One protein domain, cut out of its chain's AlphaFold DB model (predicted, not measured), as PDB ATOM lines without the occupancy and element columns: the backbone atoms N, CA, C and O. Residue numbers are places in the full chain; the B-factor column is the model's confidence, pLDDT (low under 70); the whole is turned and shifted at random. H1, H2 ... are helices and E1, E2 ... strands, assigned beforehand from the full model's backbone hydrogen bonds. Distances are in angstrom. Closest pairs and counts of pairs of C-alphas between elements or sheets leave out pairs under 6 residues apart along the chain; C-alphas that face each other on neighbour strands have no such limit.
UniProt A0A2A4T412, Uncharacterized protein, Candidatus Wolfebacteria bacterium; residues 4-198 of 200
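What this domain is: This is residues 4 to 198 of the 200 residues of an uncharacterized protein of Candidatus Wolfebacteria bacterium (UniProt A0A2A4T412). A strongly twisted sheet of five strands forms the core, with the long helix H1 stretched over one face and H3 and H4 on that same face by the edge strand E3. Short helices gather towards the other face, H6 over E2 with H9 packed on H6 and H7 meeting H6 only at the corner by their link, while H2 packs on H3 and H5 is set out beyond H1 and H4; residues 94 to 101 stick out as a free loop. The printed part has 195 residues with nine named helices and five named strands, in the order H1 H2 E1 E2 H3 H4 H5 E3 H6 H7 H8 E4 E5 H9, and the class is mixed, helices and strands. The sheet runs E3 E2 E1 E4 E5 and is mixed, with E3 parallel to E2 and the other neighbours antiparallel. The whole is compact, with a radius of gyration of the C-alphas of 16.3 A, and rounded, spanning 46 by 41 by 41 A.

Where its parts are: In the sheet's order, E3 is residues 134 to 140, 19.1 A long; E2 is residues 75 to 81, 19.3 A; E1 is residues 56 to 62, 17.1 A; E4 is residues 170 to 174 and E5 residues 179 to 183. H1, residues 4 to 25, is the longest helix at 31.4 A, from C-alpha 4 at (117.255, 11.015, -36.567) to C-alpha 25 at (94.528, -6.863, -48.882). H2 is residues 34 to 46, 18.4 A; H3 residues 86 to 94; H4 residues 106 to 116, 15.4 A; H5 residues 122 to 130. H6 is residues 141 to 144, H7 residues 147 to 154 and H8 residues 162 to 167. H9, residues 185 to 196, 16.2 A, ends with C-alpha 196 at (86.651, -4.246, -30.346).

How they stand to each other: E3 and E2 are parallel, with N 137 and O 77 2.8 A apart, within hydrogen-bond range. E1 and E2 form an antiparallel hairpin, with N 80 and O 58 at 2.8 A. E1 and E4 are antiparallel, with N 61 and O 171 at 2.8 A. E4 and E5 form a second hairpin, with N 172 and O 181 at 2.8 A. E2, H3, H4, H5 and E3 make a strand-helix-strand unit, two parallel neighbour strands with helices between them along the chain. H1 is on the sheet; its closest C-alphas to E1 are those of Ser 21 and Ile 56, 6.2 A apart. H3 and H4 are on the same face as H1, over none of the strands; the closest C-alphas of H4 and E3 are those of Arg 107 and Asp 135, 4.7 A apart. H6 is on the opposite face, over E2 at a height over the sheet of 9.1 A. H8 and H9 only graze the sheet, with residues 165 to 167 and 185 to 192. H2 is not on the sheet; its residues 38 to 43 touch H3, about perpendicular at 80 degrees, closest at the C-alphas of Ser 39 and Val 88, 6.3 A. H5 is not on the sheet, and is close to H1 but not clearly touching, with the C-alphas of Ile 13 and Leu 128 closest at 7.9 A. H6 and H9 touch, with the C-alphas of Leu 144 and Thr 189 closest at 5.7 A. H6 and H7 touch only at the corner, closest at the C-alphas of Ile 143 and Arg 150, 5.4 A. H7 and H8 only just touch, with 3 pairs of C-alphas within 8 A. Every O i to N i+4 pair is within hydrogen-bond range in H1, H2, H5, H7 and H8; the counts are 3 of 5 in H3, 5 of 7 in H4 and 6 of 8 in H9, and H6 is too short for such a pair.

The domain as a whole: The C-alphas farthest apart are those of Gly 30 and Gly 70, 48.0 A. The printed part has no cut. The links E1 to E2 and H3 to H4 are long, 12 and 11 residues. The mean pLDDT of the printed part is 84.4, and it is under 70 at residues 68 to 70, 91 to 105 and 194 to 198.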
ATOM      1  N   ASN A   4     118.038  10.530 -35.426       92.94
ATOM      2  CA  ASN A   4     117.255  11.015 -36.567       92.94
ATOM      3  C   ASN A   4     117.350  10.041 -37.743       92.94
ATOM      4  O   ASN A   4     116.337   9.691 -38.334       92.94
ATOM      5  N   GLU A   5     118.554   9.539 -38.013       94.12
ATOM      6  CA  GLU A   5     118.794   8.519 -39.035       94.12
ATOM      7  C   GLU A   5     118.016   7.226 -38.736       94.12
ATOM      8  O   GLU A   5     117.409   6.649 -39.637       94.12
ATOM      9  N   ALA A   6     117.960   6.808 -37.467       94.88
ATOM     10  CA  ALA A   6     117.175   5.648 -37.045       94.88
ATOM     11  C   ALA A   6     115.671   5.843 -37.291       94.88
ATOM     12  O   ALA A   6     115.011   4.950 -37.816       94.88
ATOM     13  N   ILE A   7     115.137   7.019 -36.947       95.94
ATOM     14  CA  ILE A   7     113.727   7.356 -37.173       95.94
ATOM     15  C   ILE A   7     113.417   7.381 -38.671       95.94
ATOM     16  O   ILE A   7     112.436   6.780 -39.090       95.94
ATOM     17  N   GLU A   8     114.264   7.998 -39.496       96.25
ATOM     18  CA  GLU A   8     114.057   8.034 -40.950       96.25
ATOM     19  C   GLU A   8     114.024   6.633 -41.576       96.25
ATOM     20  O   GLU A   8     113.240   6.371 -42.489       96.25
ATOM     21  N   TRP A   9     114.873   5.717 -41.102       96.69
ATOM     22  CA  TRP A   9     114.828   4.322 -41.538       96.69
ATOM     23  C   TRP A   9     113.580   3.601 -41.042       96.69
ATOM     24  O   TRP A   9     112.939   2.911 -41.836       96.69
ATOM     25  N   ALA A  10     113.197   3.804 -39.782       97.25
ATOM     26  CA  ALA A  10     111.967   3.248 -39.232       97.25
ATOM     27  C   ALA A  10     110.743   3.705 -40.040       97.25
ATOM     28  O   ALA A  10     109.891   2.885 -40.363       97.25
ATOM     29  N   GLU A  11     110.670   4.985 -40.423       98.00
ATOM     30  CA  GLU A  11     109.583   5.543 -41.240       98.00
ATOM     31  C   GLU A  11     109.517   4.887 -42.624       98.00
ATOM     32  O   GLU A  11     108.438   4.501 -43.073       98.00
ATOM     33  N   LYS A  12     110.667   4.707 -43.288       97.00
ATOM     34  CA  LYS A  12     110.740   4.023 -44.592       97.00
ATOM     35  C   LYS A  12     110.272   2.575 -44.497       97.00
ATOM     36  O   LYS A  12     109.533   2.118 -45.367       97.00
ATOM     37  N   ILE A  13     110.701   1.864 -43.456       96.62
ATOM     38  CA  ILE A  13     110.312   0.471 -43.225       96.62
ATOM     39  C   ILE A  13     108.817   0.397 -42.916       96.62
ATOM     40  O   ILE A  13     108.109  -0.364 -43.563       96.62
ATOM     41  N   ALA A  14     108.305   1.226 -42.006       97.62
ATOM     42  CA  ALA A  14     106.887   1.260 -41.669       97.62
ATOM     43  C   ALA A  14     106.012   1.565 -42.898       97.62
ATOM     44  O   ALA A  14     105.038   0.857 -43.151       97.62
ATOM     45  N   ALA A  15     106.397   2.550 -43.716       96.69
ATOM     46  CA  ALA A  15     105.696   2.876 -44.958       96.69
ATOM     47  C   ALA A  15     105.687   1.705 -45.953       96.69
ATOM     48  O   ALA A  15     104.646   1.416 -46.552       96.69
ATOM     49  N   LEU A  16     106.821   1.008 -46.106       95.94
ATOM     50  CA  LEU A  16     106.907  -0.200 -46.925       95.94
ATOM     51  C   LEU A  16     105.948  -1.277 -46.404       95.94
ATOM     52  O   LEU A  16     105.158  -1.808 -47.178       95.94
ATOM     53  N   LEU A  17     105.978  -1.565 -45.100       96.44
ATOM     54  CA  LEU A  17     105.148  -2.601 -44.488       96.44
ATOM     55  C   LEU A  17     103.649  -2.329 -44.683       96.44
ATOM     56  O   LEU A  17     102.919  -3.228 -45.097       96.44
ATOM     57  N   ILE A  18     103.203  -1.089 -44.453       95.94
ATOM     58  CA  ILE A  18     101.809  -0.688 -44.689       95.94
ATOM     59  C   ILE A  18     101.434  -0.842 -46.163       95.94
ATOM     60  O   ILE A  18     100.441  -1.492 -46.471       95.94
ATOM     61  N   THR A  19     102.253  -0.313 -47.075       94.69
ATOM     62  CA  THR A  19     101.978  -0.373 -48.521       94.69
ATOM     63  C   THR A  19     101.830  -1.817 -49.002       94.69
ATOM     64  O   THR A  19     100.957  -2.137 -49.808       94.69
ATOM     65  N   GLN A  20     102.685  -2.705 -48.501       94.56
ATOM     66  CA  GLN A  20     102.691  -4.111 -48.882       94.56
ATOM     67  C   GLN A  20     101.520  -4.887 -48.276       94.56
ATOM     68  O   GLN A  20     100.885  -5.675 -48.976       94.56
ATOM     69  N   SER A  21     101.178  -4.608 -47.019       94.75
ATOM     70  CA  SER A  21      99.973  -5.132 -46.374       94.75
ATOM     71  C   SER A  21      98.700  -4.715 -47.123       94.75
ATOM     72  O   SER A  21      97.855  -5.565 -47.413       94.75
ATOM     73  N   ASP A  22      98.596  -3.446 -47.530       93.12
ATOM     74  CA  ASP A  22      97.466  -2.944 -48.317       93.12
ATOM     75  C   ASP A  22      97.413  -3.605 -49.704       93.12
ATOM     76  O   ASP A  22      96.336  -3.958 -50.192       93.12
ATOM     77  N   ARG A  23      98.568  -3.838 -50.345       91.88
ATOM     78  CA  ARG A  23      98.639  -4.561 -51.625       91.88
ATOM     79  C   ARG A  23      98.074  -5.975 -51.499       91.88
ATOM     80  O   ARG A  23      97.276  -6.374 -52.340       91.88
ATOM     81  N   ILE A  24      98.444  -6.703 -50.445       91.06
ATOM     82  CA  ILE A  24      97.939  -8.059 -50.183       91.06
ATOM     83  C   ILE A  24      96.445  -8.047 -49.877       91.06
ATOM     84  O   ILE A  24      95.722  -8.917 -50.356       91.06
ATOM     85  N   GLY A  25      95.960  -7.046 -49.139       88.56
ATOM     86  CA  GLY A  25      94.528  -6.863 -48.882       88.56
ATOM     87  C   GLY A  25      93.683  -6.685 -50.142       88.56
ATOM     88  O   GLY A  25      92.490  -6.976 -50.116       88.56
ATOM     89  N   ASN A  26      94.298  -6.258 -51.245       88.56
ATOM     90  CA  ASN A  26      93.642  -6.075 -52.537       88.56
ATOM     91  C   ASN A  26      93.827  -7.260 -53.502       88.56
ATOM     92  O   ASN A  26      93.263  -7.242 -54.595       88.56
ATOM     93  N   GLN A  27      94.609  -8.277 -53.131       87.19
ATOM     94  CA  GLN A  27      94.816  -9.472 -53.948       87.19
ATOM     95  C   GLN A  27      93.683 -10.480 -53.748       87.19
ATOM     96  O   GLN A  27      93.246 -10.748 -52.627       87.19
ATOM     97  N   SER A  28      93.251 -11.110 -54.839       83.50
ATOM     98  CA  SER A  28      92.364 -12.270 -54.763       83.50
ATOM     99  C   SER A  28      93.095 -13.488 -54.186       83.50
ATOM    100  O   SER A  28      94.320 -13.570 -54.225       83.50
ATOM    101  N   MET A  29      92.354 -14.484 -53.686       77.88
ATOM    102  CA  MET A  29      92.949 -15.691 -53.086       77.88
ATOM    103  C   MET A  29      93.915 -16.429 -54.035       77.88
ATOM    104  O   MET A  29      94.898 -16.999 -53.580       77.88
ATOM    105  N   GLY A  30      93.660 -16.405 -55.350       78.50
ATOM    106  CA  GLY A  30      94.533 -17.035 -56.350       78.50
ATOM    107  C   GLY A  30      95.836 -16.274 -56.626       78.50
ATOM    108  O   GLY A  30      96.737 -16.825 -57.251       78.50
ATOM    109  N   GLU A  31      95.934 -15.026 -56.167       84.19
ATOM    110  CA  GLU A  31      97.108 -14.155 -56.303       84.19
ATOM    111  C   GLU A  31      97.919 -14.072 -55.002       84.19
ATOM    112  O   GLU A  31      99.001 -13.487 -54.987       84.19
ATOM    113  N   GLN A  32      97.405 -14.657 -53.914       85.12
ATOM    114  CA  GLN A  32      98.088 -14.717 -52.626       85.12
ATOM    115  C   GLN A  32      99.334 -15.600 -52.712       85.12
ATOM    116  O   GLN A  32      99.363 -16.628 -53.396       85.12
ATOM    117  N   THR A  33     100.363 -15.243 -51.946       87.06
ATOM    118  CA  THR A  33     101.518 -16.127 -51.768       87.06
ATOM    119  C   THR A  33     101.113 -17.398 -51.017       87.06
ATOM    120  O   THR A  33     100.083 -17.451 -50.339       87.06
ATOM    121  N   LEU A  34     101.964 -18.431 -51.067       87.38
ATOM    122  CA  LEU A  34     101.770 -19.645 -50.267       87.38
ATOM    123  C   LEU A  34     101.570 -19.326 -48.781       87.38
ATOM    124  O   LEU A  34     100.760 -19.963 -48.110       87.38
ATOM    125  N   MET A  35     102.290 -18.326 -48.276       87.69
ATOM    126  CA  MET A  35     102.188 -17.932 -46.880       87.69
ATOM    127  C   MET A  35     100.930 -17.106 -46.597       87.69
ATOM    128  O   MET A  35     100.313 -17.309 -45.557       87.69
ATOM    129  N   GLY A  36     100.475 -16.270 -47.539       87.19
ATOM    130  CA  GLY A  36      99.163 -15.619 -47.453       87.19
ATOM    131  C   GLY A  36      98.015 -16.633 -47.380       87.19
ATOM    132  O   GLY A  36      97.120 -16.508 -46.544       87.19
ATOM    133  N   MET A  37      98.091 -17.710 -48.172       87.81
ATOM    134  CA  MET A  37      97.151 -18.829 -48.060       87.81
ATOM    135  C   MET A  37      97.266 -19.536 -46.704       87.81
ATOM    136  O   MET A  37      96.247 -19.791 -46.066       87.81
ATOM    137  N   ALA A  38      98.483 -19.830 -46.232       88.00
ATOM    138  CA  ALA A  38      98.703 -20.471 -44.933       88.00
ATOM    139  C   ALA A  38      98.121 -19.646 -43.769       88.00
ATOM    140  O   ALA A  38      97.455 -20.209 -42.897       88.00
ATOM    141  N   SER A  39      98.300 -18.321 -43.797       88.94
ATOM    142  CA  SER A  39      97.665 -17.372 -42.877       88.94
ATOM    143  C   SER A  39      96.143 -17.495 -42.898       88.94
ATOM    144  O   SER A  39      95.529 -17.699 -41.850       88.94
ATOM    145  N   ALA A  40      95.528 -17.472 -44.085       87.50
ATOM    146  CA  ALA A  40      94.080 -17.617 -44.217       87.50
ATOM    147  C   ALA A  40      93.579 -18.976 -43.689       87.50
ATOM    148  O   ALA A  40      92.604 -19.034 -42.942       87.50
ATOM    149  N   PHE A  41      94.267 -20.076 -44.009       86.81
ATOM    150  CA  PHE A  41      93.932 -21.406 -43.485       86.81
ATOM    151  C   PHE A  41      94.051 -21.481 -41.958       86.81
ATOM    152  O   PHE A  41      93.194 -22.081 -41.306       86.81
ATOM    153  N   SER A  42      95.085 -20.869 -41.382       86.31
ATOM    154  CA  SER A  42      95.267 -20.784 -39.931       86.31
ATOM    155  C   SER A  42      94.125 -20.008 -39.259       86.31
ATOM    156  O   SER A  42      93.554 -20.471 -38.263       86.31
ATOM    157  N   ALA A  43      93.719 -18.883 -39.851       86.44
ATOM    158  CA  ALA A  43      92.573 -18.097 -39.404       86.44
ATOM    159  C   ALA A  43      91.274 -18.928 -39.432       86.44
ATOM    160  O   ALA A  43      90.589 -19.036 -38.414       86.44
ATOM    161  N   PHE A  44      90.993 -19.633 -40.537       86.19
ATOM    162  CA  PHE A  44      89.835 -20.532 -40.635       86.19
ATOM    163  C   PHE A  44      89.861 -21.654 -39.592       86.19
ATOM    164  O   PHE A  44      88.853 -21.906 -38.935       86.19
ATOM    165  N   LYS A  45      91.011 -22.317 -39.406       86.25
ATOM    166  CA  LYS A  45      91.160 -23.421 -38.442       86.25
ATOM    167  C   LYS A  45      90.932 -22.966 -37.001       86.25
ATOM    168  O   LYS A  45      90.420 -23.735 -36.193       86.25
ATOM    169  N   SER A  46      91.333 -21.739 -36.678       81.50
ATOM    170  CA  SER A  46      91.154 -21.159 -35.345       81.50
ATOM    171  C   SER A  46      89.789 -20.496 -35.135       81.50
ATOM    172  O   SER A  46      89.482 -20.107 -34.012       81.50
ATOM    173  N   GLY A  47      88.968 -20.373 -36.184       83.19
ATOM    174  CA  GLY A  47      87.693 -19.655 -36.132       83.19
ATOM    175  C   GLY A  47      87.843 -18.135 -35.986       83.19
ATOM    176  O   GLY A  47      86.850 -17.452 -35.749       83.19
ATOM    177  N   ASN A  48      89.058 -17.596 -36.128       83.62
ATOM    178  CA  ASN A  48      89.322 -16.166 -36.028       83.62
ATOM    179  C   ASN A  48      89.115 -15.504 -37.398       83.62
ATOM    180  O   ASN A  48      90.034 -15.423 -38.210       83.62
ATOM    181  N   ILE A  49      87.890 -15.046 -37.660       86.81
ATOM    182  CA  ILE A  49      87.516 -14.413 -38.935       86.81
ATOM    183  C   ILE A  49      88.293 -13.107 -39.157       86.81
ATOM    184  O   ILE A  49      88.687 -12.816 -40.285       86.81
ATOM    185  N   ASP A  50      88.569 -12.347 -38.096       86.56
ATOM    186  CA  ASP A  50      89.355 -11.113 -38.168       86.56
ATOM    187  C   ASP A  50      90.777 -11.357 -38.695       86.56
ATOM    188  O   ASP A  50      91.306 -10.543 -39.456       86.56
ATOM    189  N   ALA A  51      91.366 -12.513 -38.371       87.25
ATOM    190  CA  ALA A  51      92.680 -12.927 -38.860       87.25
ATOM    191  C   ALA A  51      92.712 -13.287 -40.355       87.25
ATOM    192  O   ALA A  51      93.781 -13.606 -40.865       87.25
ATOM    193  N   LEU A  52      91.588 -13.221 -41.080       88.25
ATOM    194  CA  LEU A  52      91.587 -13.271 -42.549       88.25
ATOM    195  C   LEU A  52      92.037 -11.948 -43.174       88.25
ATOM    196  O   LEU A  52      92.399 -11.925 -44.348       88.25
ATOM    197  N   SER A  53      92.005 -10.849 -42.416       90.88
ATOM    198  CA  SER A  53      92.447  -9.548 -42.903       90.88
ATOM    199  C   SER A  53      93.977  -9.454 -42.877       90.88
ATOM    200  O   SER A  53      94.559  -9.445 -41.793       90.88
ATOM    201  N   PRO A  54      94.654  -9.285 -44.028       91.38
ATOM    202  CA  PRO A  54      96.106  -9.103 -44.091       91.38
ATOM    203  C   PRO A  54      96.538  -7.685 -43.699       91.38
ATOM    204  O   PRO A  54      97.643  -7.247 -44.026       91.38
ATOM    205  N   ARG A  55      95.663  -6.917 -43.050       93.38
ATOM    206  CA  ARG A  55      95.905  -5.524 -42.709       93.38
ATOM    207  C   ARG A  55      96.830  -5.414 -41.496       93.38
ATOM    208  O   ARG A  55      96.601  -6.036 -40.461       93.38
ATOM    209  N   ILE A  56      97.839  -4.557 -41.617       96.06
ATOM    210  CA  ILE A  56      98.584  -4.022 -40.480       96.06
ATOM    211  C   ILE A  56      97.781  -2.855 -39.898       96.06
ATOM    212  O   ILE A  56      97.533  -1.834 -40.562       96.06
ATOM    213  N   GLU A  57      97.366  -3.029 -38.649       95.00
ATOM    214  CA  GLU A  57      96.537  -2.072 -37.926       95.00
ATOM    215  C   GLU A  57      97.355  -0.930 -37.342       95.00
ATOM    216  O   GLU A  57      96.942   0.224 -37.445       95.00
ATOM    217  N   GLU A  58      98.531  -1.232 -36.797       96.44
ATOM    218  CA  GLU A  58      99.410  -0.237 -36.188       96.44
ATOM    219  C   GLU A  58     100.872  -0.667 -36.291       96.44
ATOM    220  O   GLU A  58     101.190  -1.859 -36.308       96.44
ATOM    221  N   ILE A  59     101.771   0.314 -36.350       97.88
ATOM    222  CA  ILE A  59     103.210   0.098 -36.228       97.88
ATOM    223  C   ILE A  59     103.728   1.053 -35.167       97.88
ATOM    224  O   ILE A  59     103.567   2.270 -35.276       97.88
ATOM    225  N   ILE A  60     104.398   0.512 -34.157       97.50
ATOM    226  CA  ILE A  60     105.050   1.315 -33.128       97.50
ATOM    227  C   ILE A  60     106.562   1.132 -33.165       97.50
ATOM    228  O   ILE A  60     107.081   0.037 -33.371       97.50
ATOM    229  N   LEU A  61     107.257   2.235 -32.928       97.06
ATOM    230  CA  LEU A  61     108.686   2.302 -32.676       97.06
ATOM    231  C   LEU A  61     108.896   2.392 -31.168       97.06
ATOM    232  O   LEU A  61     108.213   3.170 -30.493       97.06
ATOM    233  N   PHE A  62     109.832   1.608 -30.642       94.44
ATOM    234  CA  PHE A  62     110.130   1.560 -29.213       94.44
ATOM    235  C   PHE A  62     111.642   1.473 -28.956       94.44
ATOM    236  O   PHE A  62     112.458   1.801 -29.818       94.44
ATOM    237  N   GLY A  63     112.017   1.127 -27.725       90.88
ATOM    238  CA  GLY A  63     113.394   0.771 -27.402       90.88
ATOM    239  C   GLY A  63     114.350   1.961 -27.362       90.88
ATOM    240  O   GLY A  63     114.046   3.015 -26.791       90.88
ATOM    241  N   SER A  64     115.558   1.768 -27.890       89.94
ATOM    242  CA  SER A  64     116.638   2.758 -27.764       89.94
ATOM    243  C   SER A  64     116.344   4.047 -28.542       89.94
ATOM    244  O   SER A  64     116.648   5.140 -28.056       89.94
ATOM    245  N   VAL A  65     115.665   3.933 -29.691       91.62
ATOM    246  CA  VAL A  65     115.341   5.052 -30.592       91.62
ATOM    247  C   VAL A  65     114.407   6.064 -29.934       91.62
ATOM    248  O   VAL A  65     114.567   7.280 -30.095       91.62
ATOM    249  N   THR A  66     113.439   5.596 -29.149       90.25
ATOM    250  CA  THR A  66     112.469   6.495 -28.512       90.25
ATOM    251  C   THR A  66     113.043   7.173 -27.270       90.25
ATOM    252  O   THR A  66     112.677   8.310 -26.965       90.25
ATOM    253  N   LYS A  67     114.027   6.553 -26.611       86.69
ATOM    254  CA  LYS A  67     114.666   7.072 -25.395       86.69
ATOM    255  C   LYS A  67     115.748   8.123 -25.719       86.69
ATOM    256  O   LYS A  67     116.175   8.295 -26.859       86.69
ATOM    257  N   LYS A  68     116.175   8.900 -24.715       68.12
ATOM    258  CA  LYS A  68     117.282   9.884 -24.824       68.12
ATOM    259  C   LYS A  68     118.647   9.219 -24.578       68.12
ATOM    260  O   LYS A  68     119.437   9.709 -23.777       68.12
ATOM    261  N   VAL A  69     118.889   8.066 -25.193       67.25
ATOM    262  CA  VAL A  69     120.101   7.261 -24.967       67.25
ATOM    263  C   VAL A  69     120.974   7.334 -26.220       67.25
ATOM    264  O   VAL A  69     120.437   7.494 -27.306       67.25
ATOM    265  N   GLY A  70     122.301   7.304 -26.042       68.75
ATOM    266  CA  GLY A  70     123.330   7.709 -27.012       68.75
ATOM    267  C   GLY A  70     123.259   7.100 -28.420       68.75
ATOM    268  O   GLY A  70     122.422   7.478 -29.233       68.75
ATOM    269  N   ASN A  71     124.229   6.254 -28.778       80.69
ATOM    270  CA  ASN A  71     124.263   5.648 -30.112       80.69
ATOM    271  C   ASN A  71     123.181   4.571 -30.236       80.69
ATOM    272  O   ASN A  71     123.120   3.663 -29.412       80.69
ATOM    273  N   ILE A  72     122.388   4.653 -31.304       87.25
ATOM    274  CA  ILE A  72     121.398   3.638 -31.671       87.25
ATOM    275  C   ILE A  72     122.120   2.483 -32.378       87.25
ATOM    276  O   ILE A  72     122.846   2.727 -33.356       87.25
ATOM    277  N   GLY A  73     121.956   1.263 -31.862       84.50
ATOM    278  CA  GLY A  73     122.514   0.032 -32.434       84.50
ATOM    279  C   GLY A  73     121.610  -0.595 -33.499       84.50
ATOM    280  O   GLY A  73     122.098  -1.023 -34.544       84.50
ATOM    281  N   ASP A  74     120.309  -0.574 -33.246       90.06
ATOM    282  CA  ASP A  74     119.238  -1.220 -33.999       90.06
ATOM    283  C   ASP A  74     117.926  -0.425 -33.893       90.06
ATOM    284  O   ASP A  74     117.813   0.552 -33.147       90.06
ATOM    285  N   ILE A  75     116.949  -0.805 -34.716       94.31
ATOM    286  CA  ILE A  75     115.599  -0.241 -34.718       94.31
ATOM    287  C   ILE A  75     114.628  -1.288 -34.177       94.31
ATOM    288  O   ILE A  75     114.420  -2.317 -34.810       94.31
ATOM    289  N   ASP A  76     113.980  -0.982 -33.060       94.06
ATOM    290  CA  ASP A  76     112.981  -1.852 -32.442       94.06
ATOM    291  C   ASP A  76     111.562  -1.482 -32.917       94.06
ATOM    292  O   ASP A  76     111.062  -0.389 -32.621       94.06
ATOM    293  N   LEU A  77     110.890  -2.382 -33.641       96.12
ATOM    294  CA  LEU A  77     109.527  -2.174 -34.150       96.12
ATOM    295  C   LEU A  77     108.559  -3.247 -33.648       96.12
ATOM    296  O   LEU A  77     108.904  -4.424 -33.557       96.12
ATOM    297  N   ILE A  78     107.312  -2.851 -33.392       95.31
ATOM    298  CA  ILE A  78     106.188  -3.782 -33.245       95.31
ATOM    299  C   ILE A  78     105.164  -3.469 -34.329       95.31
ATOM    300  O   ILE A  78     104.688  -2.339 -34.437       95.31
ATOM    301  N   VAL A  79     104.821  -4.481 -35.118       96.19
ATOM    302  CA  VAL A  79     103.698  -4.487 -36.054       96.19
ATOM    303  C   VAL A  79     102.523  -5.177 -35.382       96.19
ATOM    304  O   VAL A  79     102.650  -6.309 -34.910       96.19
ATOM    305  N   PHE A  80     101.382  -4.499 -35.379       95.31
ATOM    306  CA  PHE A  80     100.118  -5.044 -34.924       95.31
ATOM    307  C   PHE A  80      99.216  -5.416 -36.092       95.31
ATOM    308  O   PHE A  80      98.972  -4.604 -36.984       95.31
ATOM    309  N   ASP A  81      98.680  -6.629 -36.053       94.50
ATOM    310  CA  ASP A  81      97.709  -7.134 -37.021       94.50
ATOM    311  C   ASP A  81      96.498  -7.769 -36.320       94.50
ATOM    312  O   ASP A  81      96.393  -7.774 -35.095       94.50
ATOM    313  N   LYS A  82      95.570  -8.336 -37.090       92.25
ATOM    314  CA  LYS A  82      94.425  -9.085 -36.549       92.25
ATOM    315  C   LYS A  82      94.694 -10.583 -36.339       92.25
ATOM    316  O   LYS A  82      93.769 -11.341 -36.055       92.25
ATOM    317  N   GLY A  83      95.945 -11.025 -36.465       89.50
ATOM    318  CA  GLY A  83      96.334 -12.436 -36.415       89.50
ATOM    319  C   GLY A  83      96.838 -13.008 -37.740       89.50
ATOM    320  O   GLY A  83      97.386 -14.104 -37.735       89.50
ATOM    321  N   PHE A  84      96.684 -12.304 -38.864       92.00
ATOM    322  CA  PHE A  84      97.014 -12.842 -40.190       92.00
ATOM    323  C   PHE A  84      98.493 -13.244 -40.327       92.00
ATOM    324  O   PHE A  84      98.809 -14.371 -40.707       92.00
ATOM    325  N   TYR A  85      99.415 -12.351 -39.982       91.69
ATOM    326  CA  TYR A  85     100.855 -12.611 -39.957       91.69
ATOM    327  C   TYR A  85     101.276 -13.214 -38.617       91.69
ATOM    328  O   TYR A  85     102.008 -14.207 -38.570       91.69
ATOM    329  N   SER A  86     100.808 -12.613 -37.518       89.19
ATOM    330  CA  SER A  86     101.288 -12.932 -36.174       89.19
ATOM    331  C   SER A  86     100.961 -14.361 -35.753       89.19
ATOM    332  O   SER A  86     101.792 -14.997 -35.116       89.19
ATOM    333  N   GLN A  87      99.824 -14.933 -36.159       84.25
ATOM    334  CA  GLN A  87      99.488 -16.316 -35.806       84.25
ATOM    335  C   GLN A  87     100.466 -17.326 -36.422       84.25
ATOM    336  O   GLN A  87     100.827 -18.308 -35.773       84.25
ATOM    337  N   VAL A  88     100.932 -17.086 -37.651       81.81
ATOM    338  CA  VAL A  88     101.916 -17.954 -38.318       81.81
ATOM    339  C   VAL A  88     103.305 -17.747 -37.720       81.81
ATOM    340  O   VAL A  88     103.994 -18.717 -37.419       81.81
ATOM    341  N   LEU A  89     103.715 -16.496 -37.505       80.44
ATOM    342  CA  LEU A  89     105.043 -16.195 -36.966       80.44
ATOM    343  C   LEU A  89     105.195 -16.635 -35.501       80.44
ATOM    344  O   LEU A  89     106.231 -17.183 -35.151       80.44
ATOM    345  N   LEU A  90     104.150 -16.501 -34.677       74.81
ATOM    346  CA  LEU A  90     104.148 -16.942 -33.274       74.81
ATOM    347  C   LEU A  90     103.942 -18.457 -33.098       74.81
ATOM    348  O   LEU A  90     104.248 -18.997 -32.034       74.81
ATOM    349  N   SER A  91     103.371 -19.154 -34.089       63.75
ATOM    350  CA  SER A  91     103.156 -20.611 -34.007       63.75
ATOM    351  C   SER A  91     104.402 -21.425 -34.345       63.75
ATOM    352  O   SER A  91     104.512 -22.557 -33.871       63.75
ATOM    353  N   ARG A  92     105.376 -20.852 -35.063       57.56
ATOM    354  CA  ARG A  92     106.694 -21.479 -35.278       57.56
ATOM    355  C   ARG A  92     107.434 -21.785 -33.970       57.56
ATOM    356  O   ARG A  92     108.224 -22.715 -33.934       57.56
ATOM    357  N   ASP A  93     107.094 -21.098 -32.882       49.75
ATOM    358  CA  ASP A  93     107.668 -21.335 -31.550       49.75
ATOM    359  C   ASP A  93     107.037 -22.520 -30.788       49.75
ATOM    360  O   ASP A  93     107.389 -22.771 -29.635       49.75
ATOM    361  N   SER A  94     106.045 -23.212 -31.364       43.16
ATOM    362  CA  SER A  94     105.206 -24.177 -30.629       43.16
ATOM    363  C   SER A  94     105.444 -25.656 -30.936       43.16
ATOM    364  O   SER A  94     104.778 -26.484 -30.314       43.16
ATOM    365  N   ASP A  95     106.395 -26.006 -31.809       40.59
ATOM    366  CA  ASP A  95     106.781 -27.406 -32.029       40.59
ATOM    367  C   ASP A  95     108.094 -27.749 -31.290       40.59
ATOM    368  O   ASP A  95     109.176 -27.327 -31.709       40.59
ATOM    369  N   PRO A  96     108.052 -28.524 -30.185       41.81
ATOM    370  CA  PRO A  96     109.252 -28.925 -29.450       41.81
ATOM    371  C   PRO A  96     110.201 -29.814 -30.270       41.81
ATOM    372  O   PRO A  96     111.345 -30.008 -29.862       41.81
ATOM    373  N   LEU A  97     109.741 -30.377 -31.396       33.66
ATOM    374  CA  LEU A  97     110.562 -31.195 -32.292       33.66
ATOM    375  C   LEU A  97     111.365 -30.380 -33.322       33.66
ATOM    376  O   LEU A  97     112.287 -30.938 -33.915       33.66
ATOM    377  N   GLU A  98     111.101 -29.076 -33.479       37.72
ATOM    378  CA  GLU A  98     111.881 -28.171 -34.345       37.72
ATOM    379  C   GLU A  98     112.801 -27.206 -33.578       37.72
ATOM    380  O   GLU A  98     113.473 -26.375 -34.184       37.72
ATOM    381  N   ALA A  99     112.971 -27.392 -32.264       34.09
ATOM    382  CA  ALA A  99     113.947 -26.664 -31.437       34.09
ATOM    383  C   ALA A  99     115.432 -26.933 -31.805       34.09
ATOM    384  O   ALA A  99     116.336 -26.626 -31.030       34.09
ATOM    385  N   TYR A 100     115.694 -27.527 -32.975       28.88
ATOM    386  CA  TYR A 100     117.024 -27.705 -33.561       28.88
ATOM    387  C   TYR A 100     117.468 -26.519 -34.437       28.88
ATOM    388  O   TYR A 100     118.629 -26.467 -34.840       28.88
ATOM    389  N   TYR A 101     116.576 -25.556 -34.683       30.75
ATOM    390  CA  TYR A 101     116.931 -24.204 -35.096       30.75
ATOM    391  C   TYR A 101     116.523 -23.268 -33.961       30.75
ATOM    392  O   TYR A 101     115.365 -23.251 -33.548       30.75
ATOM    393  N   GLU A 102     117.486 -22.536 -33.407       38.22
ATOM    394  CA  GLU A 102     117.209 -21.378 -32.556       38.22
ATOM    395  C   GLU A 102     116.112 -20.549 -33.247       38.22
ATOM    396  O   GLU A 102     116.232 -20.279 -34.442       38.22
ATOM    397  N   GLY A 103     115.003 -20.268 -32.548       41.62
ATOM    398  CA  GLY A 103     113.808 -19.650 -33.141       41.62
ATOM    399  C   GLY A 103     114.142 -18.398 -33.962       41.62
ATOM    400  O   GLY A 103     115.188 -17.788 -33.721       41.62
ATOM    401  N   PRO A 104     113.294 -18.001 -34.931       51.62
ATOM    402  CA  PRO A 104     113.615 -16.905 -35.839       51.62
ATOM    403  C   PRO A 104     114.045 -15.682 -35.027       51.62
ATOM    404  O   PRO A 104     113.289 -15.155 -34.208       51.62
ATOM    405  N   CYS A 105     115.297 -15.261 -35.214       64.38
ATOM    406  CA  CYS A 105     115.817 -14.067 -34.563       64.38
ATOM    407  C   CYS A 105     114.877 -12.905 -34.927       64.38
ATOM    408  O   CYS A 105     114.446 -12.818 -36.074       64.38
ATOM    409  N   LEU A 106     114.550 -11.987 -34.008       71.75
ATOM    410  CA  LEU A 106     113.665 -10.842 -34.314       71.75
ATOM    411  C   LEU A 106     114.122 -10.055 -35.560       71.75
ATOM    412  O   LEU A 106     113.304  -9.475 -36.274       71.75
ATOM    413  N   ARG A 107     115.423 -10.109 -35.857       75.75
ATOM    414  CA  ARG A 107     116.061  -9.581 -37.072       75.75
ATOM    415  C   ARG A 107     115.600 -10.236 -38.366       75.75
ATOM    416  O   ARG A 107     115.564  -9.600 -39.416       75.75
ATOM    417  N   GLU A 108     115.261 -11.512 -38.307       81.88
ATOM    418  CA  GLU A 108     114.795 -12.306 -39.434       81.88
ATOM    419  C   GLU A 108     113.299 -12.137 -39.679       81.88
ATOM    420  O   GLU A 108     112.853 -12.417 -40.788       81.88
ATOM    421  N   ASN A 109     112.518 -11.638 -38.714       85.94
ATOM    422  CA  ASN A 109     111.077 -11.442 -38.894       85.94
ATOM    423  C   ASN A 109     110.764 -10.453 -40.016       85.94
ATOM    424  O   ASN A 109     109.864 -10.712 -40.813       85.94
ATOM    425  N   LEU A 110     111.520  -9.354 -40.125       90.25
ATOM    426  CA  LEU A 110     111.349  -8.402 -41.226       90.25
ATOM    427  C   LEU A 110     111.614  -9.081 -42.574       90.25
ATOM    428  O   LEU A 110     110.781  -9.010 -43.472       90.25
ATOM    429  N   THR A 111     112.735  -9.795 -42.692       87.56
ATOM    430  CA  THR A 111     113.087 -10.544 -43.906       87.56
ATOM    431  C   THR A 111     112.053 -11.619 -44.224       87.56
ATOM    432  O   THR A 111     111.634 -11.734 -45.366       87.56
ATOM    433  N   THR A 112     111.585 -12.361 -43.223       87.81
ATOM    434  CA  THR A 112     110.592 -13.435 -43.359       87.81
ATOM    435  C   THR A 112     109.259 -12.888 -43.852       87.81
ATOM    436  O   THR A 112     108.681 -13.414 -44.800       87.81
ATOM    437  N   LEU A 113     108.772 -11.814 -43.231       90.56
ATOM    438  CA  LEU A 113     107.534 -11.155 -43.630       90.56
ATOM    439  C   LEU A 113     107.645 -10.633 -45.068       90.56
ATOM    440  O   LEU A 113     106.754 -10.863 -45.887       90.56
ATOM    441  N   CYS A 114     108.781 -10.020 -45.399       90.44
ATOM    442  CA  CYS A 114     109.064  -9.577 -46.749       90.44
ATOM    443  C   CYS A 114     109.118 -10.746 -47.741       90.44
ATOM    444  O   CYS A 114     108.308 -10.798 -48.646       90.44
ATOM    445  N   ASP A 115     109.989 -11.730 -47.573       87.06
ATOM    446  CA  ASP A 115     110.191 -12.775 -48.579       87.06
ATOM    447  C   ASP A 115     109.007 -13.745 -48.714       87.06
ATOM    448  O   ASP A 115     108.789 -14.296 -49.794       87.06
ATOM    449  N   MET A 116     108.238 -13.969 -47.642       88.44
ATOM    450  CA  MET A 116     107.182 -14.987 -47.634       88.44
ATOM    451  C   MET A 116     105.783 -14.428 -47.915       88.44
ATOM    452  O   MET A 116     104.964 -15.126 -48.520       88.44
ATOM    453  N   TRP A 117     105.495 -13.189 -47.506       92.00
ATOM    454  CA  TRP A 117     104.214 -12.537 -47.800       92.00
ATOM    455  C   TRP A 117     104.358 -11.460 -48.864       92.00
ATOM    456  O   TRP A 117     103.566 -11.415 -49.802       92.00
ATOM    457  N   PHE A 118     105.335 -10.569 -48.720       89.25
ATOM    458  CA  PHE A 118     105.377  -9.351 -49.517       89.25
ATOM    459  C   PHE A 118     106.242  -9.604 -50.746       89.25
ATOM    460  O   PHE A 118     107.443  -9.435 -50.684       89.25
ATOM    461  N   ASP A 119     105.669  -9.995 -51.885       83.44
ATOM    462  CA  ASP A 119     106.437 -10.189 -53.128       83.44
ATOM    463  C   ASP A 119     107.130  -8.883 -53.591       83.44
ATOM    464  O   ASP A 119     106.584  -8.096 -54.373       83.44
ATOM    465  N   LEU A 120     108.278  -8.573 -52.979       88.50
ATOM    466  CA  LEU A 120     108.920  -7.271 -53.042       88.50
ATOM    467  C   LEU A 120     109.630  -7.125 -54.379       88.50
ATOM    468  O   LEU A 120     110.356  -8.021 -54.833       88.50
ATOM    469  N   SER A 121     109.514  -5.933 -54.955       88.88
ATOM    470  CA  SER A 121     110.306  -5.550 -56.114       88.88
ATOM    471  C   SER A 121     111.804  -5.557 -55.789       88.88
ATOM    472  O   SER A 121     112.238  -5.440 -54.638       88.88
ATOM    473  N   LEU A 122     112.636  -5.638 -56.831       88.31
ATOM    474  CA  LEU A 122     114.091  -5.564 -56.673       88.31
ATOM    475  C   LEU A 122     114.530  -4.274 -55.959       88.31
ATOM    476  O   LEU A 122     115.474  -4.301 -55.171       88.31
ATOM    477  N   HIS A 123     113.842  -3.159 -56.220       88.31
ATOM    478  CA  HIS A 123     114.135  -1.876 -55.589       88.31
ATOM    479  C   HIS A 123     113.878  -1.912 -54.075       88.31
ATOM    480  O   HIS A 123     114.737  -1.505 -53.295       88.31
ATOM    481  N   GLU A 124     112.746  -2.469 -53.647       90.38
ATOM    482  CA  GLU A 124     112.394  -2.603 -52.227       90.38
ATOM    483  C   GLU A 124     113.339  -3.570 -51.502       90.38
ATOM    484  O   GLU A 124     113.815  -3.277 -50.405       90.38
ATOM    485  N   LYS A 125     113.732  -4.671 -52.153       88.12
ATOM    486  CA  LYS A 125     114.762  -5.580 -51.622       88.12
ATOM    487  C   LYS A 125     116.111  -4.876 -51.443       88.12
ATOM    488  O   LYS A 125     116.820  -5.123 -50.470       88.12
ATOM    489  N   GLN A 126     116.490  -3.984 -52.363       88.00
ATOM    490  CA  GLN A 126     117.714  -3.182 -52.231       88.00
ATOM    491  C   GLN A 126     117.620  -2.130 -51.122       88.00
ATOM    492  O   GLN A 126     118.635  -1.850 -50.485       88.00
ATOM    493  N   LEU A 127     116.436  -1.551 -50.891       88.62
ATOM    494  CA  LEU A 127     116.184  -0.649 -49.767       88.62
ATOM    495  C   LEU A 127     116.441  -1.375 -48.440       88.62
ATOM    496  O   LEU A 127     117.227  -0.886 -47.633       88.62
ATOM    497  N   LEU A 128     115.853  -2.561 -48.257       87.75
ATOM    498  CA  LEU A 128     116.011  -3.360 -47.036       87.75
ATOM    499  C   LEU A 128     117.457  -3.804 -46.800       87.75
ATOM    500  O   LEU A 128     117.936  -3.749 -45.677       87.75
ATOM    501  N   LYS A 129     118.202  -4.148 -47.858       88.25
ATOM    502  CA  LYS A 129     119.637  -4.474 -47.744       88.25
ATOM    503  C   LYS A 129     120.501  -3.323 -47.220       88.25
ATOM    504  O   LYS A 129     121.608  -3.567 -46.753       88.25
ATOM    505  N   LYS A 130     120.040  -2.079 -47.366       90.56
ATOM    506  CA  LYS A 130     120.725  -0.879 -46.861       90.56
ATOM    507  C   LYS A 130     120.222  -0.457 -45.485       90.56
ATOM    508  O   LYS A 130     120.823   0.438 -44.895       90.56
ATOM    509  N   ALA A 131     119.122  -1.043 -45.014       89.62
ATOM    510  CA  ALA A 131     118.561  -0.702 -43.726       89.62
ATOM    511  C   ALA A 131     119.523  -1.128 -42.603       89.62
ATOM    512  O   ALA A 131     120.218  -2.143 -42.728       89.62
ATOM    513  N   PRO A 132     119.584  -0.361 -41.504       91.38
ATOM    514  CA  PRO A 132     120.234  -0.819 -40.283       91.38
ATOM    515  C   PRO A 132     119.522  -2.071 -39.736       91.38
ATOM    516  O   PRO A 132     118.403  -2.372 -40.160       91.38
ATOM    517  N   PRO A 133     120.134  -2.796 -38.782       91.56
ATOM    518  CA  PRO A 133     119.473  -3.908 -38.107       91.56
ATOM    519  C   PRO A 133     118.136  -3.472 -37.501       91.56
ATOM    520  O   PRO A 133     118.056  -2.420 -36.861       91.56
ATOM    521  N   VAL A 134     117.095  -4.272 -37.732       92.00
ATOM    522  CA  VAL A 134     115.733  -4.015 -37.259       92.00
ATOM    523  C   VAL A 134     115.241  -5.253 -36.540       92.00
ATOM    524  O   VAL A 134     115.162  -6.317 -37.149       92.00
ATOM    525  N   ASP A 135     114.873  -5.093 -35.279       91.88
ATOM    526  CA  ASP A 135     114.256  -6.137 -34.479       91.88
ATOM    527  C   ASP A 135     112.735  -5.942 -34.579       91.88
ATOM    528  O   ASP A 135     112.173  -4.974 -34.059       91.88
ATOM    529  N   LEU A 136     112.068  -6.825 -35.332       92.19
ATOM    530  CA  LEU A 136     110.642  -6.707 -35.633       92.19
ATOM    531  C   LEU A 136     109.828  -7.728 -34.839       92.19
ATOM    532  O   LEU A 136     109.905  -8.934 -35.080       92.19
ATOM    533  N   HIS A 137     108.956  -7.241 -33.966       91.69
ATOM    534  CA  HIS A 137     107.885  -8.044 -33.389       91.69
ATOM    535  C   HIS A 137     106.638  -7.957 -34.270       91.69
ATOM    536  O   HIS A 137     106.239  -6.869 -34.682       91.69
ATOM    537  N   VAL A 138     105.987  -9.092 -34.516       91.56
ATOM    538  CA  VAL A 138     104.698  -9.152 -35.219       91.56
ATOM    539  C   VAL A 138     103.689  -9.796 -34.280       91.56
ATOM    540  O   VAL A 138     103.767 -10.991 -34.007       91.56
ATOM    541  N   LEU A 139     102.784  -8.988 -33.732       91.88
ATOM    542  CA  LEU A 139     101.895  -9.380 -32.639       91.88
ATOM    543  C   LEU A 139     100.436  -9.078 -33.002       91.88
ATOM    544  O   LEU A 139     100.171  -8.084 -33.673       91.88
ATOM    545  N   PRO A 140      99.465  -9.873 -32.530       91.06
ATOM    546  CA  PRO A 140      98.063  -9.529 -32.716       91.06
ATOM    547  C   PRO A 140      97.708  -8.294 -31.877       91.06
ATOM    548  O   PRO A 140      98.083  -8.196 -30.708       91.06
ATOM    549  N   ILE A 141      96.929  -7.366 -32.429       92.31
ATOM    550  CA  ILE A 141      96.492  -6.128 -31.761       92.31
ATOM    551  C   ILE A 141      95.731  -6.407 -30.454       92.31
ATOM    552  O   ILE A 141      95.777  -5.608 -29.518       92.31
ATOM    553  N   ALA A 142      95.111  -7.588 -30.345       88.69
ATOM    554  CA  ALA A 142      94.438  -8.069 -29.143       88.69
ATOM    555  C   ALA A 142      95.331  -8.045 -27.888       88.69
ATOM    556  O   ALA A 142      94.801  -7.966 -26.783       88.69
ATOM    557  N   ILE A 143      96.670  -8.034 -28.014       89.31
ATOM    558  CA  ILE A 143      97.551  -7.903 -26.843       89.31
ATOM    559  C   ILE A 143      97.316  -6.607 -26.053       89.31
ATOM    560  O   ILE A 143      97.646  -6.545 -24.872       89.31
ATOM    561  N   LEU A 144      96.774  -5.549 -26.662       89.69
ATOM    562  CA  LEU A 144      96.562  -4.285 -25.954       89.69
ATOM    563  C   LEU A 144      95.513  -4.442 -24.842       89.69
ATOM    564  O   LEU A 144      95.669  -3.890 -23.746       89.69
ATOM    565  N   THR A 145      94.499  -5.275 -25.081       86.62
ATOM    566  CA  THR A 145      93.365  -5.498 -24.177       86.62
ATOM    567  C   THR A 145      93.455  -6.843 -23.446       86.62
ATOM    568  O   THR A 145      93.182  -6.903 -22.245       86.62
ATOM    569  N   ASP A 146      93.959  -7.898 -24.090       86.88
ATOM    570  CA  ASP A 146      94.065  -9.242 -23.519       86.88
ATOM    571  C   ASP A 146      95.327  -9.406 -22.645       86.88
ATOM    572  O   ASP A 146      96.476  -9.421 -23.097       86.88
ATOM    573  N   LYS A 147      95.113  -9.530 -21.331       85.06
ATOM    574  CA  LYS A 147      96.184  -9.759 -20.346       85.06
ATOM    575  C   LYS A 147      96.722 -11.191 -20.365       85.06
ATOM    576  O   LYS A 147      97.897 -11.388 -20.065       85.06
ATOM    577  N   THR A 148      95.889 -12.175 -20.695       83.69
ATOM    578  CA  THR A 148      96.289 -13.588 -20.756       83.69
ATOM    579  C   THR A 148      97.221 -13.808 -21.938       83.69
ATOM    580  O   THR A 148      98.288 -14.400 -21.772       83.69
ATOM    581  N   LEU A 149      96.866 -13.253 -23.100       83.44
ATOM    582  CA  LEU A 149      97.696 -13.310 -24.298       83.44
ATOM    583  C   LEU A 149      99.050 -12.621 -24.090       83.44
ATOM    584  O   LEU A 149     100.086 -13.225 -24.366       83.44
ATOM    585  N   ARG A 150      99.058 -11.401 -23.527       83.12
ATOM    586  CA  ARG A 150     100.306 -10.702 -23.164       83.12
ATOM    587  C   ARG A 150     101.198 -11.552 -22.275       83.12
ATOM    588  O   ARG A 150     102.361 -11.756 -22.603       83.12
ATOM    589  N   ARG A 151     100.646 -12.096 -21.190       80.88
ATOM    590  CA  ARG A 151     101.411 -12.926 -20.259       80.88
ATOM    591  C   ARG A 151     101.997 -14.164 -20.944       80.88
ATOM    592  O   ARG A 151     103.129 -14.534 -20.650       80.88
ATOM    593  N   GLY A 152     101.249 -14.791 -21.854       80.12
ATOM    594  CA  GLY A 152     101.733 -15.934 -22.633       80.12
ATOM    595  C   GLY A 152     102.919 -15.590 -23.539       80.12
ATOM    596  O   GLY A 152     103.818 -16.414 -23.694       80.12
ATOM    597  N   ILE A 153     102.952 -14.374 -24.092       79.75
ATOM    598  CA  ILE A 153     104.075 -13.873 -24.899       79.75
ATOM    599  C   ILE A 153     105.267 -13.493 -24.005       79.75
ATOM    600  O   ILE A 153     106.388 -13.902 -24.293       79.75
ATOM    601  N   GLU A 154     105.048 -12.785 -22.890       81.31
ATOM    602  CA  GLU A 154     106.117 -12.404 -21.945       81.31
ATOM    603  C   GLU A 154     106.871 -13.616 -21.395       81.31
ATOM    604  O   GLU A 154     108.086 -13.568 -21.245       81.31
ATOM    605  N   GLN A 155     106.170 -14.724 -21.142       77.56
ATOM    606  CA  GLN A 155     106.780 -15.970 -20.664       77.56
ATOM    607  C   GLN A 155     107.772 -16.594 -21.651       77.56
ATOM    608  O   GLN A 155     108.618 -17.383 -21.234       77.56
ATOM    609  N   ARG A 156     107.658 -16.268 -22.942       75.00
ATOM    610  CA  ARG A 156     108.568 -16.735 -23.996       75.00
ATOM    611  C   ARG A 156     109.706 -15.749 -24.255       75.00
ATOM    612  O   ARG A 156     110.644 -16.079 -24.973       75.00
ATOM    613  N   HIS A 157     109.628 -14.549 -23.686       74.38
ATOM    614  CA  HIS A 157     110.623 -13.510 -23.867       74.38
ATOM    615  C   HIS A 157     111.733 -13.632 -22.815       74.38
ATOM    616  O   HIS A 157     111.484 -13.983 -21.663       74.38
ATOM    617  N   HIS A 158     112.968 -13.287 -23.186       76.69
ATOM    618  CA  HIS A 158     114.074 -13.241 -22.220       76.69
ATOM    619  C   HIS A 158     113.866 -12.139 -21.161       76.69
ATOM    620  O   HIS A 158     114.311 -12.257 -20.022       76.69
ATOM    621  N   ASP A 159     113.184 -11.058 -21.541       78.00
ATOM    622  CA  ASP A 159     112.777  -9.988 -20.628       78.00
ATOM    623  C   ASP A 159     111.358 -10.248 -20.085       78.00
ATOM    624  O   ASP A 159     110.390 -10.051 -20.823       78.00
ATOM    625  N   PRO A 160     111.194 -10.627 -18.802       76.88
ATOM    626  CA  PRO A 160     109.883 -10.898 -18.209       76.88
ATOM    627  C   PRO A 160     109.029  -9.637 -18.015       76.88
ATOM    628  O   PRO A 160     107.861  -9.748 -17.651       76.88
ATOM    629  N   ARG A 161     109.598  -8.440 -18.217       82.94
ATOM    630  CA  ARG A 161     108.893  -7.149 -18.194       82.94
ATOM    631  C   ARG A 161     108.898  -6.496 -19.575       82.94
ATOM    632  O   ARG A 161     108.799  -5.273 -19.677       82.94
ATOM    633  N   PHE A 162     109.002  -7.305 -20.633       85.31
ATOM    634  CA  PHE A 162     109.123  -6.839 -22.010       85.31
ATOM    635  C   PHE A 162     108.082  -5.776 -22.369       85.31
ATOM    636  O   PHE A 162     108.464  -4.685 -22.787       85.31
ATOM    637  N   PHE A 163     106.784  -6.039 -22.173       86.19
ATOM    638  CA  PHE A 163     105.755  -5.075 -22.574       86.19
ATOM    639  C   PHE A 163     105.803  -3.797 -21.743       86.19
ATOM    640  O   PHE A 163     105.636  -2.712 -22.291       86.19
ATOM    641  N   GLU A 164     106.080  -3.887 -20.444       87.56
ATOM    642  CA  GLU A 164     106.253  -2.697 -19.608       87.56
ATOM    643  C   GLU A 164     107.428  -1.838 -20.105       87.56
ATOM    644  O   GLU A 164     107.310  -0.618 -20.247       87.56
ATOM    645  N   ASN A 165     108.546  -2.480 -20.446       86.25
ATOM    646  CA  ASN A 165     109.741  -1.810 -20.941       86.25
ATOM    647  C   ASN A 165     109.551  -1.241 -22.352       86.25
ATOM    648  O   ASN A 165     109.982  -0.111 -22.611       86.25
ATOM    649  N   ALA A 166     108.896  -1.983 -23.244       87.81
ATOM    650  CA  ALA A 166     108.592  -1.559 -24.605       87.81
ATOM    651  C   ALA A 166     107.623  -0.373 -24.598       87.81
ATOM    652  O   ALA A 166     107.918   0.669 -25.183       87.81
ATOM    653  N   PHE A 167     106.523  -0.476 -23.849       91.19
ATOM    654  CA  PHE A 167     105.488   0.555 -23.787       91.19
ATOM    655  C   PHE A 167     105.833   1.750 -22.888       91.19
ATOM    656  O   PHE A 167     105.087   2.728 -22.869       91.19
ATOM    657  N   SER A 168     106.971   1.720 -22.185       90.38
ATOM    658  CA  SER A 168     107.451   2.860 -21.387       90.38
ATOM    659  C   SER A 168     107.713   4.123 -22.215       90.38
ATOM    660  O   SER A 168     107.657   5.234 -21.689       90.38
ATOM    661  N   SER A 169     108.025   3.964 -23.504       91.94
ATOM    662  CA  SER A 169     108.275   5.064 -24.433       91.94
ATOM    663  C   SER A 169     108.101   4.563 -25.861       91.94
ATOM    664  O   SER A 169     108.970   3.863 -26.387       91.94
ATOM    665  N   ILE A 170     106.993   4.943 -26.493       95.50
ATOM    666  CA  ILE A 170     106.639   4.518 -27.849       95.50
ATOM    667  C   ILE A 170     106.287   5.703 -28.737       95.50
ATOM    668  O   ILE A 170     105.801   6.739 -28.276       95.50
ATOM    669  N   LEU A 171     106.520   5.523 -30.032       97.25
ATOM    670  CA  LEU A 171     106.003   6.387 -31.080       97.25
ATOM    671  C   LEU A 171     105.124   5.530 -31.997       97.25
ATOM    672  O   LEU A 171     105.529   4.426 -32.351       97.25
ATOM    673  N   ARG A 172     103.952   6.021 -32.399       96.88
ATOM    674  CA  ARG A 172     103.096   5.369 -33.407       96.88
ATOM    675  C   ARG A 172     103.389   5.901 -34.794       96.88
ATOM    676  O   ARG A 172     103.706   7.084 -34.935       96.88
ATOM    677  N   PHE A 173     103.241   5.057 -35.803       98.25
ATOM    678  CA  PHE A 173     103.377   5.463 -37.189       98.25
ATOM    679  C   PHE A 173     102.064   6.060 -37.704       98.25
ATOM    680  O   PHE A 173     101.065   5.369 -37.900       98.25
ATOM    681  N   GLU A 174     102.050   7.363 -37.961       96.81
ATOM    682  CA  GLU A 174     100.889   8.025 -38.540       96.81
ATOM    683  C   GLU A 174     100.900   7.874 -40.068       96.81
ATOM    684  O   GLU A 174     101.640   8.564 -40.769       96.81
ATOM    685  N   LYS A 175     100.038   6.992 -40.599       92.50
ATOM    686  CA  LYS A 175      99.963   6.677 -42.042       92.50
ATOM    687  C   LYS A 175      99.820   7.917 -42.937       92.50
ATOM    688  O   LYS A 175     100.399   7.956 -44.015       92.50
ATOM    689  N   GLY A 176      99.059   8.924 -42.495       92.69
ATOM    690  CA  GLY A 176      98.786  10.131 -43.285       92.69
ATOM    691  C   GLY A 176     100.000  11.042 -43.474       92.69
ATOM    692  O   GLY A 176     100.179  11.604 -44.552       92.69
ATOM    693  N   SER A 177     100.843  11.181 -42.448       95.88
ATOM    694  CA  SER A 177     102.066  11.992 -42.519       95.88
ATOM    695  C   SER A 177     103.311  11.172 -42.864       95.88
ATOM    696  O   SER A 177     104.319  11.737 -43.291       95.88
ATOM    697  N   GLY A 178     103.255   9.849 -42.686       96.25
ATOM    698  CA  GLY A 178     104.401   8.954 -42.807       96.25
ATOM    699  C   GLY A 178     105.432   9.158 -41.695       96.25
ATOM    700  O   GLY A 178     106.614   8.891 -41.910       96.25
ATOM    701  N   LYS A 179     105.009   9.686 -40.537       97.94
ATOM    702  CA  LYS A 179     105.892  10.064 -39.425       97.94
ATOM    703  C   LYS A 179     105.565   9.318 -38.144       97.94
ATOM    704  O   LYS A 179     104.413   8.989 -37.868       97.94
ATOM    705  N   PHE A 180     106.599   9.097 -37.339       97.81
ATOM    706  CA  PHE A 180     106.435   8.591 -35.982       97.81
ATOM    707  C   PHE A 180     106.097   9.727 -35.013       97.81
ATOM    708  O   PHE A 180     106.877  10.668 -34.852       97.81
ATOM    709  N   ILE A 181     104.953   9.619 -34.336       96.38
ATOM    710  CA  ILE A 181     104.481  10.601 -33.350       96.38
ATOM    711  C   ILE A 181     104.365   9.970 -31.957       96.38
ATOM    712  O   ILE A 181     104.032   8.788 -31.851       96.38
ATOM    713  N   PRO A 182     104.628  10.716 -30.869       95.44
ATOM    714  CA  PRO A 182     104.462  10.191 -29.517       95.44
ATOM    715  C   PRO A 182     103.033   9.725 -29.244       95.44
ATOM    716  O   PRO A 182     102.075  10.410 -29.597       95.44
ATOM    717  N   ILE A 183     102.899   8.583 -28.572       95.69
ATOM    718  CA  ILE A 183     101.619   8.100 -28.044       95.69
ATOM    719  C   ILE A 183     101.837   7.425 -26.684       95.69
ATOM    720  O   ILE A 183     102.923   6.919 -26.400       95.69
ATOM    721  N   SER A 184     100.811   7.413 -25.833       92.50
ATOM    722  CA  SER A 184     100.810   6.604 -24.615       92.50
ATOM    723  C   SER A 184     100.139   5.246 -24.844       92.50
ATOM    724  O   SER A 184      99.245   5.110 -25.678       92.50
ATOM    725  N   LEU A 185     100.499   4.232 -24.050       90.44
ATOM    726  CA  LEU A 185      99.784   2.951 -24.075       90.44
ATOM    727  C   LEU A 185      98.285   3.119 -23.773       90.44
ATOM    728  O   LEU A 185      97.470   2.371 -24.304       90.44
ATOM    729  N   THR A 186      97.916   4.099 -22.939       90.88
ATOM    730  CA  THR A 186      96.507   4.377 -22.612       90.88
ATOM    731  C   THR A 186      95.753   4.873 -23.838       90.88
ATOM    732  O   THR A 186      94.709   4.320 -24.167       90.88
ATOM    733  N   ASP A 187      96.307   5.847 -24.562       92.38
ATOM    734  CA  ASP A 187      95.695   6.362 -25.792       92.38
ATOM    735  C   ASP A 187      95.600   5.269 -26.856       92.38
ATOM    736  O   ASP A 187      94.553   5.098 -27.477       92.38
ATOM    737  N   LEU A 188      96.668   4.480 -27.012       90.88
ATOM    738  CA  LEU A 188      96.699   3.370 -27.957       90.88
ATOM    739  C   LEU A 188      95.634   2.319 -27.617       90.88
ATOM    740  O   LEU A 188      94.886   1.882 -28.484       90.88
ATOM    741  N   THR A 189      95.509   1.963 -26.339       90.06
ATOM    742  CA  THR A 189      94.478   1.027 -25.873       90.06
ATOM    743  C   THR A 189      93.079   1.594 -26.101       90.06
ATOM    744  O   THR A 189      92.202   0.853 -26.528       90.06
ATOM    745  N   ASN A 190      92.855   2.892 -25.878       89.69
ATOM    746  CA  ASN A 190      91.551   3.526 -26.092       89.69
ATOM    747  C   ASN A 190      91.123   3.519 -27.566       89.69
ATOM    748  O   ASN A 190      89.942   3.316 -27.845       89.69
ATOM    749  N   ILE A 191      92.064   3.705 -28.501       88.81
ATOM    750  CA  ILE A 191      91.793   3.605 -29.943       88.81
ATOM    751  C   ILE A 191      91.212   2.222 -30.261       88.81
ATOM    752  O   ILE A 191      90.122   2.127 -30.817       88.81
ATOM    753  N   TYR A 192      91.881   1.159 -29.814       85.06
ATOM    754  CA  TYR A 192      91.525  -0.209 -30.202       85.06
ATOM    755  C   TYR A 192      90.508  -0.897 -29.279       85.06
ATOM    756  O   TYR A 192      89.876  -1.867 -29.682       85.06
ATOM    757  N   SER A 193      90.276  -0.393 -28.064       78.94
ATOM    758  CA  SER A 193      89.216  -0.914 -27.185       78.94
ATOM    759  C   SER A 193      87.828  -0.552 -27.707       78.94
ATOM    760  O   SER A 193      86.921  -1.374 -27.642       78.94
ATOM    761  N   ASN A 194      87.677   0.654 -28.267       59.88
ATOM    762  CA  ASN A 194      86.414   1.104 -28.852       59.88
ATOM    763  C   ASN A 194      86.089   0.378 -30.166       59.88
ATOM    764  O   ASN A 194      84.920   0.202 -30.490       59.88
ATOM    765  N   GLU A 195      87.105  -0.057 -30.912       56.56
ATOM    766  CA  GLU A 195      86.924  -0.830 -32.146       56.56
ATOM    767  C   GLU A 195      86.532  -2.292 -31.870       56.56
ATOM    768  O   GLU A 195      85.779  -2.873 -32.645       56.56
ATOM    769  N   LEU A 196      86.970  -2.867 -30.743       49.03
ATOM    770  CA  LEU A 196      86.651  -4.246 -30.346       49.03
ATOM    771  C   LEU A 196      85.275  -4.390 -29.663       49.03
ATOM    772  O   LEU A 196      84.709  -5.478 -29.669       49.03
ATOM    773  N   SER A 197      84.698  -3.308 -29.124       37.66
ATOM    774  CA  SER A 197      83.360  -3.312 -28.503       37.66
ATOM    775  C   SER A 197      82.182  -3.321 -29.491       37.66
ATOM    776  O   SER A 197      81.037  -3.422 -29.064       37.66
ATOM    777  N   PHE A 198      82.432  -3.214 -30.801       31.83
ATOM    778  CA  PHE A 198      81.391  -3.328 -31.837       31.83
ATOM    779  C   PHE A 198      81.227  -4.758 -32.385       31.83
ATOM    780  O   PHE A 198      80.473  -4.961 -33.338       31.83
TER     781      PHE A 198